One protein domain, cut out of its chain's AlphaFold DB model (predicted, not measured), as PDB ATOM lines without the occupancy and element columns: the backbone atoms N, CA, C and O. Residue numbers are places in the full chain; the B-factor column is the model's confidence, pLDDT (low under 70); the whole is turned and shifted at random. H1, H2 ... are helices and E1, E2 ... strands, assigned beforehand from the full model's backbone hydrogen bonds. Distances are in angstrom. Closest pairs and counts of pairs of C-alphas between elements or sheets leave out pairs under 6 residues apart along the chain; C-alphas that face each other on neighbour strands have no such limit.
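This is residues 37 to 135 of the 139 residues of an uncharacterized protein of Ralstonia solanacearum (UniProt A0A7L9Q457). A small antiparallel sheet, E1 E2 E3, lies in the middle, with the helix H1 covering one face and running along its strands; beyond the other side of the sheet, but not on it, the helices H2 and H3 lie side by side as a hairpin. A long looping stretch, residues 89 to 110, leads from the sheet to that hairpin. The printed part has 99 residues, with three named helices and three named strands in the order H1 E1 E2 E3 H2 H3; the class is mixed, helices and strands, though under half of the residues are in named elements. The whole is compact, with a radius of gyration of the C-alphas of 12.3 A, and rounded, spanning 32 by 30 by 23 A.

Start with H1, residues 37 to 50, and look next at E1, residues 60 to 62, E2, residues 72 to 76, and E3, residues 84 to 88. These strands form a meander, each the antiparallel neighbour of the one before, with E1 and E3 as edge strands. In the hairpin of E1 and E2, at 172 degrees, N 60 and O 74 are 2.8 A apart, within hydrogen-bond range. In the hairpin of E2 and E3, at 154 degrees, N 73 and O 87 are within range at 2.9 A. H1 is on the sheet at a height of 9.5 A, which gives two layers, a helix on one face of a sheet. It lies over E3 and only just over E2, where 3 of its C-alphas fall; on the local plane it stands at 24 degrees to E3, along the strands. Its closest C-alphas to E3 are those of Met 43 and Trp 86, 6.4 A. Past E3, residues 100 to 101 pair antiparallel with residues 86 to 87 of E3. Then find H2, residues 111 to 120, and H3, residues 125 to 134: they touch, closest at the C-alphas of Cys 111 and Lys 132, 6.6 A, and run opposite ways at a shallow tilt of 20 degrees, a helical hairpin. H1 is apart from both. In H1, H2 and H3 every O i to N i+4 pair is within hydrogen-bond range.

Find C-alpha 37 at (31.218, 18.717, 12.883); from there H1 runs 19.9 A to C-alpha 50. E2 covers 13.1 A and E3 13.0 A, ending at C-alpha 88 at (35.380, 7.964, 19.018). H2 measures 14.4 A, and H3 runs 14.5 A to C-alpha 134 at (29.531, -0.846, 30.085).

The two C-alphas farthest apart are those of Lys 54 and Asp 95, 34.3 A. The printed part has no cut. The link E3 to H2 is long, and H2 to H3 is tight. Mean pLDDT of the printed part is 92.5; look for low confidence, under 70, at residues 54 to 56.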
ATOM      1  N   LYS A  37      32.033  19.030  14.065       91.19
ATOM      2  CA  LYS A  37      31.218  18.717  12.883       91.19
ATOM      3  C   LYS A  37      31.858  17.687  11.944       91.19
ATOM      4  O   LYS A  37      31.142  16.774  11.535       91.19
ATOM      5  N   PRO A  38      33.163  17.760  11.609       91.06
ATOM      6  CA  PRO A  38      33.787  16.748  10.757       91.06
ATOM      7  C   PRO A  38      33.798  15.353  11.395       91.06
ATOM      8  O   PRO A  38      33.659  14.358  10.690       91.06
ATOM      9  N   ILE A  39      33.916  15.278  12.726       93.25
ATOM     10  CA  ILE A  39      33.928  14.022  13.487       93.25
ATOM     11  C   ILE A  39      32.550  13.368  13.418       93.25
ATOM     12  O   ILE A  39      32.430  12.205  13.037       93.25
ATOM     13  N   TYR A  40      31.501  14.143  13.705       93.88
ATOM     14  CA  TYR A  40      30.121  13.676  13.588       93.88
ATOM     15  C   TYR A  40      29.763  13.289  12.155       93.88
ATOM     16  O   TYR A  40      29.107  12.272  11.957       93.88
ATOM     17  N   ALA A  41      30.230  14.034  11.151       94.25
ATOM     18  CA  ALA A  41      30.020  13.677   9.751       94.25
ATOM     19  C   ALA A  41      30.687  12.337   9.390       94.25
ATOM     20  O   ALA A  41      30.069  11.506   8.724       94.25
ATOM     21  N   ALA A  42      31.916  12.093   9.861       95.12
ATOM     22  CA  ALA A  42      32.608  10.822   9.654       95.12
ATOM     23  C   ALA A  42      31.889   9.660  10.358       95.12
ATOM     24  O   ALA A  42      31.671   8.616   9.741       95.12
ATOM     25  N   MET A  43      31.447   9.858  11.605       95.25
ATOM     26  CA  MET A  43      30.638   8.864  12.311       95.25
ATOM     27  C   MET A  43      29.331   8.582  11.560       95.25
ATOM     28  O   MET A  43      29.007   7.424  11.316       95.25
ATOM     29  N   GLN A  44      28.595   9.618  11.139       95.44
ATOM     30  CA  GLN A  44      27.329   9.473  10.407       95.44
ATOM     31  C   GLN A  44      27.512   8.729   9.084       95.44
ATOM     32  O   GLN A  44      26.659   7.925   8.714       95.44
ATOM     33  N   ALA A  45      28.625   8.960   8.385       94.56
ATOM     34  CA  ALA A  45      28.957   8.208   7.183       94.56
ATOM     35  C   ALA A  45      29.139   6.712   7.491       94.56
ATOM     36  O   ALA A  45      28.580   5.875   6.785       94.56
ATOM     37  N   LEU A  46      29.863   6.371   8.564       94.44
ATOM     38  CA  LEU A  46      30.031   4.980   8.997       94.44
ATOM     39  C   LEU A  46      28.717   4.342   9.447       94.44
ATOM     40  O   LEU A  46      28.448   3.189   9.108       94.44
ATOM     41  N   GLU A  47      27.887   5.076  10.184       94.62
ATOM     42  CA  GLU A  47      26.572   4.602  10.602       94.62
ATOM     43  C   GLU A  47      25.704   4.296   9.384       94.62
ATOM     44  O   GLU A  47      25.189   3.185   9.287       94.62
ATOM     45  N   LEU A  48      25.631   5.206   8.409       94.12
ATOM     46  CA  LEU A  48      24.840   5.013   7.196       94.12
ATOM     47  C   LEU A  48      25.327   3.814   6.369       94.12
ATOM     48  O   LEU A  48      24.511   3.025   5.889       94.12
ATOM     49  N   GLU A  49      26.644   3.653   6.231       92.50
ATOM     50  CA  GLU A  49      27.262   2.526   5.517       92.50
ATOM     51  C   GLU A  49      26.955   1.179   6.174       92.50
ATOM     52  O   GLU A  49      26.768   0.175   5.483       92.50
ATOM     53  N   ASN A  50      26.856   1.154   7.504       91.44
ATOM     54  CA  ASN A  50      26.643  -0.073   8.266       91.44
ATOM     55  C   ASN A  50      25.182  -0.287   8.684       91.44
ATOM     56  O   ASN A  50      24.850  -1.370   9.166       91.44
ATOM     57  N   ARG A  51      24.291   0.682   8.442       89.56
ATOM     58  CA  ARG A  51      22.872   0.634   8.828       89.56
ATOM     59  C   ARG A  51      22.127  -0.558   8.234       89.56
ATOM     60  O   ARG A  51      21.234  -1.113   8.859       89.56
ATOM     61  N   SER A  52      22.503  -0.965   7.023       86.25
ATOM     62  CA  SER A  52      21.879  -2.099   6.323       86.25
ATOM     63  C   SER A  52      22.525  -3.451   6.647       86.25
ATOM     64  O   SER A  52      22.179  -4.464   6.030       86.25
ATOM     65  N   SER A  53      23.485  -3.493   7.575       80.81
ATOM     66  CA  SER A  53      24.169  -4.728   7.948       80.81
ATOM     67  C   SER A  53      23.216  -5.651   8.705       80.81
ATOM     68  O   SER A  53      22.780  -5.355   9.813       80.81
ATOM     69  N   LYS A  54      22.884  -6.793   8.093       64.25
ATOM     70  CA  LYS A  54      21.885  -7.748   8.609       64.25
ATOM     71  C   LYS A  54      22.367  -8.570   9.810       64.25
ATOM     72  O   LYS A  54      21.579  -9.311  10.388       64.25
ATOM     73  N   THR A  55      23.649  -8.481  10.160       66.00
ATOM     74  CA  THR A  55      24.288  -9.297  11.203       66.00
ATOM     75  C   THR A  55      25.302  -8.477  12.005       66.00
ATOM     76  O   THR A  55      26.512  -8.640  11.816       66.00
ATOM     77  N   PRO A  56      24.848  -7.590  12.906       65.69
ATOM     78  CA  PRO A  56      25.719  -6.981  13.902       65.69
ATOM     79  C   PRO A  56      26.097  -8.016  14.960       65.69
ATOM     80  O   PRO A  56      25.367  -8.249  15.916       65.69
ATOM     81  N   GLY A  57      27.222  -8.698  14.761       76.19
ATOM     82  CA  GLY A  57      27.724  -9.675  15.735       76.19
ATOM     83  C   GLY A  57      29.079  -9.317  16.328       76.19
ATOM     84  O   GLY A  57      29.419  -9.789  17.407       76.19
ATOM     85  N   THR A  58      29.874  -8.509  15.626       88.62
ATOM     86  CA  THR A  58      31.282  -8.299  15.980       88.62
ATOM     87  C   THR A  58      31.596  -6.811  16.040       88.62
ATOM     88  O   THR A  58      31.244  -6.102  15.100       88.62
ATOM     89  N   PRO A  59      32.267  -6.328  17.099       93.81
ATOM     90  CA  PRO A  59      32.756  -4.960  17.139       93.81
ATOM     91  C   PRO A  59      33.703  -4.643  15.975       93.81
ATOM     92  O   PRO A  59      34.553  -5.459  15.617       93.81
ATOM     93  N   ILE A  60      33.572  -3.445  15.411       94.25
ATOM     94  CA  ILE A  60      34.364  -2.966  14.274       94.25
ATOM     95  C   ILE A  60      35.287  -1.857  14.758       94.25
ATOM     96  O   ILE A  60      34.820  -0.799  15.162       94.25
ATOM     97  N   PHE A  61      36.596  -2.070  14.692       95.50
ATOM     98  CA  PHE A  61      37.580  -1.027  14.969       95.50
ATOM     99  C   PHE A  61      38.107  -0.430  13.662       95.50
ATOM    100  O   PHE A  61      38.495  -1.170  12.757       95.50
ATOM    101  N   ILE A  62      38.132   0.899  13.580       95.31
ATOM    102  CA  ILE A  62      38.665   1.661  12.451       95.31
ATOM    103  C   ILE A  62      39.676   2.661  13.007       95.31
ATOM    104  O   ILE A  62      39.314   3.528  13.792       95.31
ATOM    105  N   GLU A  63      40.942   2.531  12.618       93.50
ATOM    106  CA  GLU A  63      42.030   3.362  13.148       93.50
ATOM    107  C   GLU A  63      42.001   4.799  12.609       93.50
ATOM    108  O   GLU A  63      42.263   5.739  13.354       93.50
ATOM    109  N   ASP A  64      41.610   4.968  11.344       92.19
ATOM    110  CA  ASP A  64      41.440   6.271  10.700       92.19
ATOM    111  C   ASP A  64      40.128   6.308   9.908       92.19
ATOM    112  O   ASP A  64      40.045   5.957   8.725       92.19
ATOM    113  N   ALA A  65      39.050   6.672  10.597       87.75
ATOM    114  CA  ALA A  65      37.729   6.717   9.998       87.75
ATOM    115  C   ALA A  65      37.630   7.848   8.972       87.75
ATOM    116  O   ALA A  65      37.601   9.016   9.343       87.75
ATOM    117  N   LYS A  66      37.502   7.515   7.682       88.62
ATOM    118  CA  LYS A  66      37.313   8.498   6.594       88.62
ATOM    119  C   LYS A  66      38.442   9.536   6.500       88.62
ATOM    120  O   LYS A  66      38.160  10.695   6.213       88.62
ATOM    121  N   GLU A  67      39.689   9.125   6.745       87.25
ATOM    122  CA  GLU A  67      40.871  10.008   6.675       87.25
ATOM    123  C   GLU A  67      40.760  11.222   7.620       87.25
ATOM    124  O   GLU A  67      41.254  12.316   7.346       87.25
ATOM    125  N   SER A  68      40.041  11.047   8.731       86.88
ATOM    126  CA  SER A  68      39.756  12.114   9.689       86.88
ATOM    127  C   SER A  68      40.785  12.201  10.819       86.88
ATOM    128  O   SER A  68      40.788  13.180  11.567       86.88
ATOM    129  N   GLY A  69      41.651  11.192  10.959       91.12
ATOM    130  CA  GLY A  69      42.575  11.029  12.079       91.12
ATOM    131  C   GLY A  69      41.903  10.544  13.370       91.12
ATOM    132  O   GLY A  69      42.527  10.570  14.435       91.12
ATOM    133  N   TYR A  70      40.634  10.128  13.308       93.81
ATOM    134  CA  TYR A  70      39.896   9.626  14.464       93.81
ATOM    135  C   TYR A  70      39.773   8.108  14.432       93.81
ATOM    136  O   TYR A  70      39.237   7.520  13.489       93.81
ATOM    137  N   ALA A  71      40.214   7.502  15.530       96.31
ATOM    138  CA  ALA A  71      40.004   6.098  15.807       96.31
ATOM    139  C   ALA A  71      38.559   5.901  16.278       96.31
ATOM    140  O   ALA A  71      38.129   6.550  17.232       96.31
ATOM    141  N   MET A  72      37.811   5.015  15.629       96.94
ATOM    142  CA  MET A  72      36.403   4.760  15.921       96.94
ATOM    143  C   MET A  72      36.142   3.282  16.197       96.94
ATOM    144  O   MET A  72      36.773   2.394  15.619       96.94
ATOM    145  N   LEU A  73      35.182   3.021  17.077       97.06
ATOM    146  CA  LEU A  73      34.696   1.686  17.397       97.06
ATOM    147  C   LEU A  73      33.192   1.612  17.135       97.06
ATOM    148  O   LEU A  73      32.422   2.320  17.771       97.06
ATOM    149  N   GLY A  74      32.777   0.732  16.231       96.06
ATOM    150  CA  GLY A  74      31.389   0.321  16.060       96.06
ATOM    151  C   GLY A  74      31.083  -0.850  16.987       96.06
ATOM    152  O   GLY A  74      31.571  -1.956  16.765       96.06
ATOM    153  N   MET A  75      30.286  -0.631  18.028       95.31
ATOM    154  CA  MET A  75      29.833  -1.673  18.950       95.31
ATOM    155  C   MET A  75      28.472  -2.215  18.506       95.31
ATOM    156  O   MET A  75      27.587  -1.406  18.227       95.31
ATOM    157  N   PRO A  76      28.267  -3.543  18.455       94.00
ATOM    158  CA  PRO A  76      26.964  -4.114  18.139       94.00
ATOM    159  C   PRO A  76      25.894  -3.606  19.107       94.00
ATOM    160  O   PRO A  76      26.111  -3.557  20.323       94.00
ATOM    161  N   SER A  77      24.745  -3.235  18.556       91.81
ATOM    162  CA  SER A  77      23.590  -2.754  19.307       91.81
ATOM    163  C   SER A  77      22.397  -3.698  19.133       91.81
ATOM    164  O   SER A  77      22.339  -4.495  18.196       91.81
ATOM    165  N   LYS A  78      21.429  -3.609  20.053       87.88
ATOM    166  CA  LYS A  78      20.147  -4.334  19.952       87.88
ATOM    167  C   LYS A  78      19.111  -3.639  19.073       87.88
ATOM    168  O   LYS A  78      18.029  -4.183  18.875       87.88
ATOM    169  N   ASP A  79      19.403  -2.432  18.607       89.19
ATOM    170  CA  ASP A  79      18.503  -1.675  17.754       89.19
ATOM    171  C   ASP A  79      18.631  -2.150  16.302       89.19
ATOM    172  O   ASP A  79      19.663  -1.966  15.657       89.19
ATOM    173  N   GLU A  80      17.558  -2.734  15.768       87.62
ATOM    174  CA  GLU A  80      17.493  -3.183  14.374       87.62
ATOM    175  C   GLU A  80      17.677  -2.036  13.368       87.62
ATOM    176  O   GLU A  80      18.125  -2.268  12.245       87.62
ATOM    177  N   LYS A  81      17.339  -0.796  13.744       90.19
ATOM    178  CA  LYS A  81      17.528   0.384  12.886       90.19
ATOM    179  C   LYS A  81      18.959   0.894  12.908       90.19
ATOM    180  O   LYS A  81      19.384   1.510  11.934       90.19
ATOM    181  N   HIS A  82      19.668   0.652  14.003       92.06
ATOM    182  CA  HIS A  82      21.023   1.127  14.245       92.06
ATOM    183  C   HIS A  82      21.881  -0.036  14.753       92.06
ATOM    184  O   HIS A  82      22.177  -0.120  15.946       92.06
ATOM    185  N   PRO A  83      22.295  -0.951  13.857       92.88
ATOM    186  CA  PRO A  83      22.976  -2.193  14.231       92.88
ATOM    187  C   PRO A  83      24.312  -1.970  14.956       92.88
ATOM    188  O   PRO A  83      24.798  -2.864  15.649       92.88
ATOM    189  N   TYR A  84      24.897  -0.779  14.817       95.00
ATOM    190  CA  TYR A  84      26.117  -0.375  15.497       95.00
ATOM    191  C   TYR A  84      25.950   0.979  16.179       95.00
ATOM    192  O   TYR A  84      25.352   1.892  15.612       95.00
ATOM    193  N   VAL A  85      26.559   1.101  17.355       95.62
ATOM    194  CA  VAL A  85      26.860   2.380  17.999       95.62
ATOM    195  C   VAL A  85      28.319   2.702  17.746       95.62
ATOM    196  O   VAL A  85      29.205   1.937  18.129       95.62
ATOM    197  N   TRP A  86      28.568   3.817  17.082       96.69
ATOM    198  CA  TRP A  86      29.898   4.311  16.773       96.69
ATOM    199  C   TRP A  86      30.366   5.242  17.871       96.69
ATOM    200  O   TRP A  86      29.656   6.185  18.189       96.69
ATOM    201  N   ILE A  87      31.558   4.998  18.411       97.12
ATOM    202  CA  ILE A  87      32.206   5.852  19.406       97.12
ATOM    203  C   ILE A  87      33.602   6.258  18.941       97.12
ATOM    204  O   ILE A  87      34.329   5.448  18.358       97.12
ATOM    205  N   VAL A  88      34.002   7.496  19.225       97.31
ATOM    206  CA  VAL A  88      35.380   7.964  19.018       97.31
ATOM    207  C   VAL A  88      36.257   7.525  20.187       97.31
ATOM    208  O   VAL A  88      35.938   7.764  21.348       97.31
ATOM    209  N   LEU A  89      37.387   6.884  19.893       97.75
ATOM    210  CA  LEU A  89      38.274   6.301  20.899       97.75
ATOM    211  C   LEU A  89      39.340   7.268  21.403       97.75
ATOM    212  O   LEU A  89      39.715   7.203  22.569       97.75
ATOM    213  N   ASN A  90      39.855   8.146  20.546       96.19
ATOM    214  CA  ASN A  90      41.007   8.997  20.854       96.19
ATOM    215  C   ASN A  90      40.628  10.415  21.313       96.19
ATOM    216  O   ASN A  90      41.512  11.241  21.544       96.19
ATOM    217  N   ARG A  91      39.334  10.720  21.477       94.50
ATOM    218  CA  ARG A  91      38.851  12.059  21.833       94.50
ATOM    219  C   ARG A  91      37.496  12.017  22.547       94.50
ATOM    220  O   ARG A  91      36.699  11.119  22.306       94.50
ATOM    221  N   ILE A  92      37.257  13.017  23.395       95.12
ATOM    222  CA  ILE A  92      35.948  13.362  23.968       95.12
ATOM    223  C   ILE A  92      35.466  14.698  23.395       95.12
ATOM    224  O   ILE A  92      36.282  15.490  22.904       95.12
ATOM    225  N   SER A  93      34.161  14.938  23.479       93.75
ATOM    226  CA  SER A  93      33.546  16.208  23.095       93.75
ATOM    227  C   SER A  93      34.084  17.371  23.946       93.75
ATOM    228  O   SER A  93      34.614  17.182  25.046       93.75
ATOM    229  N   TRP A  94      33.954  18.594  23.444       90.75
ATOM    230  CA  TRP A  94      34.357  19.847  24.080       90.75
ATOM    231  C   TRP A  94      33.655  20.089  25.418       90.75
ATOM    232  O   TRP A  94      34.209  20.771  26.279       90.75
ATOM    233  N   ASP A  95      32.460  19.525  25.597       90.69
ATOM    234  CA  ASP A  95      31.689  19.551  26.842       90.69
ATOM    235  C   ASP A  95      32.050  18.401  27.804       90.69
ATOM    236  O   ASP A  95      31.507  18.306  28.904       90.69
ATOM    237  N   GLY A  96      32.991  17.537  27.410       91.50
ATOM    238  CA  GLY A  96      33.445  16.380  28.174       91.50
ATOM    239  C   GLY A  96      32.599  15.119  27.988       91.50
ATOM    240  O   GLY A  96      32.889  14.105  28.626       91.50
ATOM    241  N   SER A  97      31.572  15.153  27.136       93.31
ATOM    242  CA  SER A  97      30.756  13.980  26.823       93.31
ATOM    243  C   SER A  97      31.458  13.017  25.854       93.31
ATOM    244  O   SER A  97      32.457  13.339  25.199       93.31
ATOM    245  N   LEU A  98      30.946  11.787  25.786       94.38
ATOM    246  CA  LEU A  98      31.394  10.802  24.807       94.38
ATOM    247  C   LEU A  98      30.812  11.140  23.445       94.38
ATOM    248  O   LEU A  98      29.620  11.400  23.316       94.38
ATOM    249  N   MET A  99      31.662  11.093  22.427       95.56
ATOM    250  CA  MET A  99      31.222  11.259  21.050       95.56
ATOM    251  C   MET A  99      30.714   9.913  20.543       95.56
ATOM    252  O   MET A  99      31.525   9.057  20.177       95.56
ATOM    253  N   GLU A 100      29.396   9.726  20.551       95.81
ATOM    254  CA  GLU A 100      28.748   8.492  20.108       95.81
ATOM    255  C   GLU A 100      27.536   8.734  19.200       95.81
ATOM    256  O   GLU A 100      26.845   9.743  19.339       95.81
ATOM    257  N   ILE A 101      27.266   7.805  18.272       95.31
ATOM    258  CA  ILE A 101      26.015   7.765  17.500       95.31
ATOM    259  C   ILE A 101      25.522   6.322  17.241       95.31
ATOM    260  O   ILE A 101      26.329   5.461  16.892       95.31
ATOM    261  N   PRO A 102      24.205   6.056  17.299       93.75
ATOM    262  CA  PRO A 102      23.210   6.875  17.995       93.75
ATOM    263  C   PRO A 102      23.519   6.993  19.497       93.75
ATOM    264  O   PRO A 102      24.113   6.097  20.094       93.75
ATOM    265  N   GLU A 103      23.113   8.113  20.092       91.00
ATOM    266  CA  GLU A 103      23.308   8.381  21.519       91.00
ATOM    267  C   GLU A 103      22.428   7.484  22.396       91.00
ATOM    268  O   GLU A 103      21.277   7.196  22.055       91.00
ATOM    269  N   ASN A 104      22.934   7.119  23.577       86.06
ATOM    270  CA  ASN A 104      22.205   6.378  24.617       86.06
ATOM    271  C   ASN A 104      21.692   4.993  24.183       86.06
ATOM    272  O   ASN A 104      20.745   4.451  24.766       86.06
ATOM    273  N   SER A 105      22.307   4.394  23.167       88.50
ATOM    274  CA  SER A 105      21.923   3.073  22.686       88.50
ATOM    275  C   SER A 105      22.528   1.951  23.528       88.50
ATOM    276  O   SER A 105      23.638   2.034  24.049       88.50
ATOM    277  N   GLN A 106      21.779   0.855  23.662       88.94
ATOM    278  CA  GLN A 106      22.262  -0.325  24.374       88.94
ATOM    279  C   GLN A 106      23.239  -1.102  23.494       88.94
ATOM    280  O   GLN A 106      22.853  -1.636  22.452       88.94
ATOM    281  N   VAL A 107      24.483  -1.197  23.955       92.25
ATOM    282  CA  VAL A 107      25.559  -1.915  23.268       92.25
ATOM    283  C   VAL A 107      25.917  -3.212  23.973       92.25
ATOM    284  O   VAL A 107      25.779  -3.345  25.193       92.25
ATOM    285  N   GLU A 108      26.420  -4.166  23.200       86.12
ATOM    286  CA  GLU A 108      26.992  -5.400  23.721       86.12
ATOM    287  C   GLU A 108      28.441  -5.539  23.254       86.12
ATOM    288  O   GLU A 108      28.729  -5.764  22.081       86.12
ATOM    289  N   VAL A 109      29.378  -5.407  24.197       92.62
ATOM    290  CA  VAL A 109      30.810  -5.599  23.948       92.62
ATOM    291  C   VAL A 109      31.447  -6.377  25.096       92.62
ATOM    292  O   VAL A 109      31.107  -6.182  26.269       92.62
ATOM    293  N   SER A 110      32.362  -7.292  24.765       94.81
ATOM    294  CA  SER A 110      33.068  -8.078  25.775       94.81
ATOM    295  C   SER A 110      34.184  -7.267  26.431       94.81
ATOM    296  O   SER A 110      34.886  -6.497  25.770       94.81
ATOM    297  N   CYS A 111      34.382  -7.454  27.736       95.75
ATOM    298  CA  CYS A 111      35.489  -6.796  28.434       95.75
ATOM    299  C   CYS A 111      36.856  -7.232  27.884       95.75
ATOM    300  O   CYS A 111      37.745  -6.397  27.750       95.75
ATOM    301  N   ASP A 112      36.997  -8.492  27.464       96.00
ATOM    302  CA  ASP A 112      38.233  -8.996  26.856       96.00
ATOM    303  C   ASP A 112      38.561  -8.280  25.544       96.00
ATOM    304  O   ASP A 112      39.727  -8.000  25.259       96.00
ATOM    305  N   PHE A 113      37.544  -7.952  24.738       95.38
ATOM    306  CA  PHE A 113      37.740  -7.161  23.530       95.38
ATOM    307  C   PHE A 113      38.247  -5.757  23.878       95.38
ATOM    308  O   PHE A 113      39.253  -5.328  23.317       95.38
ATOM    309  N   ILE A 114      37.614  -5.074  24.839       96.62
ATOM    310  CA  ILE A 114      38.023  -3.725  25.269       96.62
ATOM    311  C   ILE A 114      39.446  -3.725  25.839       96.62
ATOM    312  O   ILE A 114      40.239  -2.842  25.521       96.62
ATOM    313  N   GLU A 115      39.810  -4.723  26.642       96.69
ATOM    314  CA  GLU A 115      41.171  -4.855  27.164       96.69
ATOM    315  C   GLU A 115      42.199  -5.117  26.062       96.69
ATOM    316  O   GLU A 115      43.280  -4.527  26.069       96.69
ATOM    317  N   ASN A 116      41.876  -5.986  25.102       96.25
ATOM    318  CA  ASN A 116      42.735  -6.237  23.949       96.25
ATOM    319  C   ASN A 116      42.897  -4.993  23.075       96.25
ATOM    320  O   ASN A 116      44.002  -4.729  22.606       96.25
ATOM    321  N   LEU A 117      41.819  -4.234  22.873       96.06
ATOM    322  CA  LEU A 117      41.833  -2.988  22.117       96.06
ATOM    323  C   LEU A 117      42.713  -1.943  22.812       96.06
ATOM    324  O   LEU A 117      43.605  -1.382  22.185       96.06
ATOM    325  N   ALA A 118      42.556  -1.770  24.127       96.62
ATOM    326  CA  ALA A 118      43.350  -0.834  24.924       96.62
ATOM    327  C   ALA A 118      44.850  -1.172  24.980       96.62
ATOM    328  O   ALA A 118      45.668  -0.302  25.259       96.62
ATOM    329  N   ARG A 119      45.229  -2.434  24.736       96.69
ATOM    330  CA  ARG A 119      46.640  -2.843  24.617       96.69
ATOM    331  C   ARG A 119      47.249  -2.523  23.251       96.69
ATOM    332  O   ARG A 119      48.471  -2.469  23.148       96.69
ATOM    333  N   LYS A 120      46.425  -2.387  22.210       94.81
ATOM    334  CA  LYS A 120      46.866  -2.225  20.814       94.81
ATOM    335  C   LYS A 120      46.763  -0.790  20.313       94.81
ATOM    336  O   LYS A 120      47.515  -0.423  19.419       94.81
ATOM    337  N   THR A 121      45.857  -0.009  20.890       94.25
ATOM    338  CA  THR A 121      45.501   1.323  20.406       94.25
ATOM    339  C   THR A 121      45.524   2.316  21.558       94.25
ATOM    340  O   THR A 121      45.136   1.989  22.682       94.25
ATOM    341  N   GLU A 122      45.945   3.548  21.281       95.12
ATOM    342  CA  GLU A 122      45.806   4.652  22.225       95.12
ATOM    343  C   GLU A 122      44.329   5.065  22.325       95.12
ATOM    344  O   GLU A 122      43.732   5.561  21.370       95.12
ATOM    345  N   ILE A 123      43.727   4.824  23.491       97.25
ATOM    346  CA  ILE A 123      42.342   5.196  23.794       97.25
ATOM    347  C   ILE A 123      42.376   6.303  24.840       97.25
ATOM    348  O   ILE A 123      43.066   6.190  25.858       97.25
ATOM    349  N   ASN A 124      41.595   7.356  24.616       97.69
ATOM    350  CA  ASN A 124      41.384   8.410  25.592       97.69
ATOM    351  C   ASN A 124      40.923   7.803  26.930       97.69
ATOM    352  O   ASN A 124      40.058   6.926  26.981       97.69
ATOM    353  N   SER A 125      41.512   8.269  28.033       97.25
ATOM    354  CA  SER A 125      41.313   7.642  29.342       97.25
ATOM    355  C   SER A 125      39.864   7.681  29.842       97.25
ATOM    356  O   SER A 125      39.439   6.749  30.527       97.25
ATOM    357  N   ASP A 126      39.098   8.715  29.486       97.19
ATOM    358  CA  ASP A 126      37.692   8.844  29.870       97.19
ATOM    359  C   ASP A 126      36.810   7.925  29.018       97.19
ATOM    360  O   ASP A 126      35.943   7.233  29.559       97.19
ATOM    361  N   VAL A 127      37.119   7.801  27.722       97.25
ATOM    362  CA  VAL A 127      36.480   6.822  26.829       97.25
ATOM    363  C   VAL A 127      36.733   5.401  27.319       97.25
ATOM    364  O   VAL A 127      35.796   4.627  27.497       97.25
ATOM    365  N   LEU A 128      37.987   5.052  27.628       97.69
ATOM    366  CA  LEU A 128      38.328   3.727  28.145       97.69
ATOM    367  C   LEU A 128      37.617   3.432  29.472       97.69
ATOM    368  O   LEU A 128      37.164   2.307  29.692       97.69
ATOM    369  N   ARG A 129      37.515   4.428  30.359       96.94
ATOM    370  CA  ARG A 129      36.785   4.300  31.627       96.94
ATOM    371  C   ARG A 129      35.316   3.976  31.377       96.94
ATOM    372  O   ARG A 129      34.793   3.071  32.023       96.94
ATOM    373  N   HIS A 130      34.679   4.660  30.430       95.38
ATOM    374  CA  HIS A 130      33.291   4.396  30.071       95.38
ATOM    375  C   HIS A 130      33.106   3.015  29.431       95.38
ATOM    376  O   HIS A 130      32.268   2.239  29.883       95.38
ATOM    377  N   LEU A 131      33.945   2.654  28.455       95.62
ATOM    378  CA  LEU A 131      33.894   1.346  27.794       95.62
ATOM    379  C   LEU A 131      34.042   0.190  28.793       95.62
ATOM    380  O   LEU A 131      33.323  -0.803  28.711       95.62
ATOM    381  N   LYS A 132      34.930   0.332  29.784       96.25
ATOM    382  CA  LYS A 132      35.080  -0.647  30.874       96.25
ATOM    383  C   LYS A 132      33.875  -0.707  31.812       96.25
ATOM    384  O   LYS A 132      33.641  -1.753  32.407       96.25
ATOM    385  N   ALA A 133      33.135   0.389  31.971       94.94
ATOM    386  CA  ALA A 133      31.945   0.428  32.817       94.94
ATOM    387  C   ALA A 133      30.742  -0.274  32.167       94.94
ATOM    388  O   ALA A 133      29.912  -0.836  32.881       94.94
ATOM    389  N   ILE A 134      30.656  -0.260  30.833       93.75
ATOM    390  CA  ILE A 134      29.531  -0.846  30.085       93.75
ATOM    391  C   ILE A 134      29.810  -2.260  29.554       93.75
ATOM    392  O   ILE A 134      28.870  -2.974  29.198       93.75
ATOM    393  N   CYS A 135      31.077  -2.685  29.482       94.62
ATOM    394  CA  CYS A 135      31.428  -4.006  28.964       94.62
ATOM    395  C   CYS A 135      30.880  -5.141  29.843       94.62
ATOM    396  O   CYS A 135      30.701  -5.004  31.055       94.62
TER     397      CYS A 135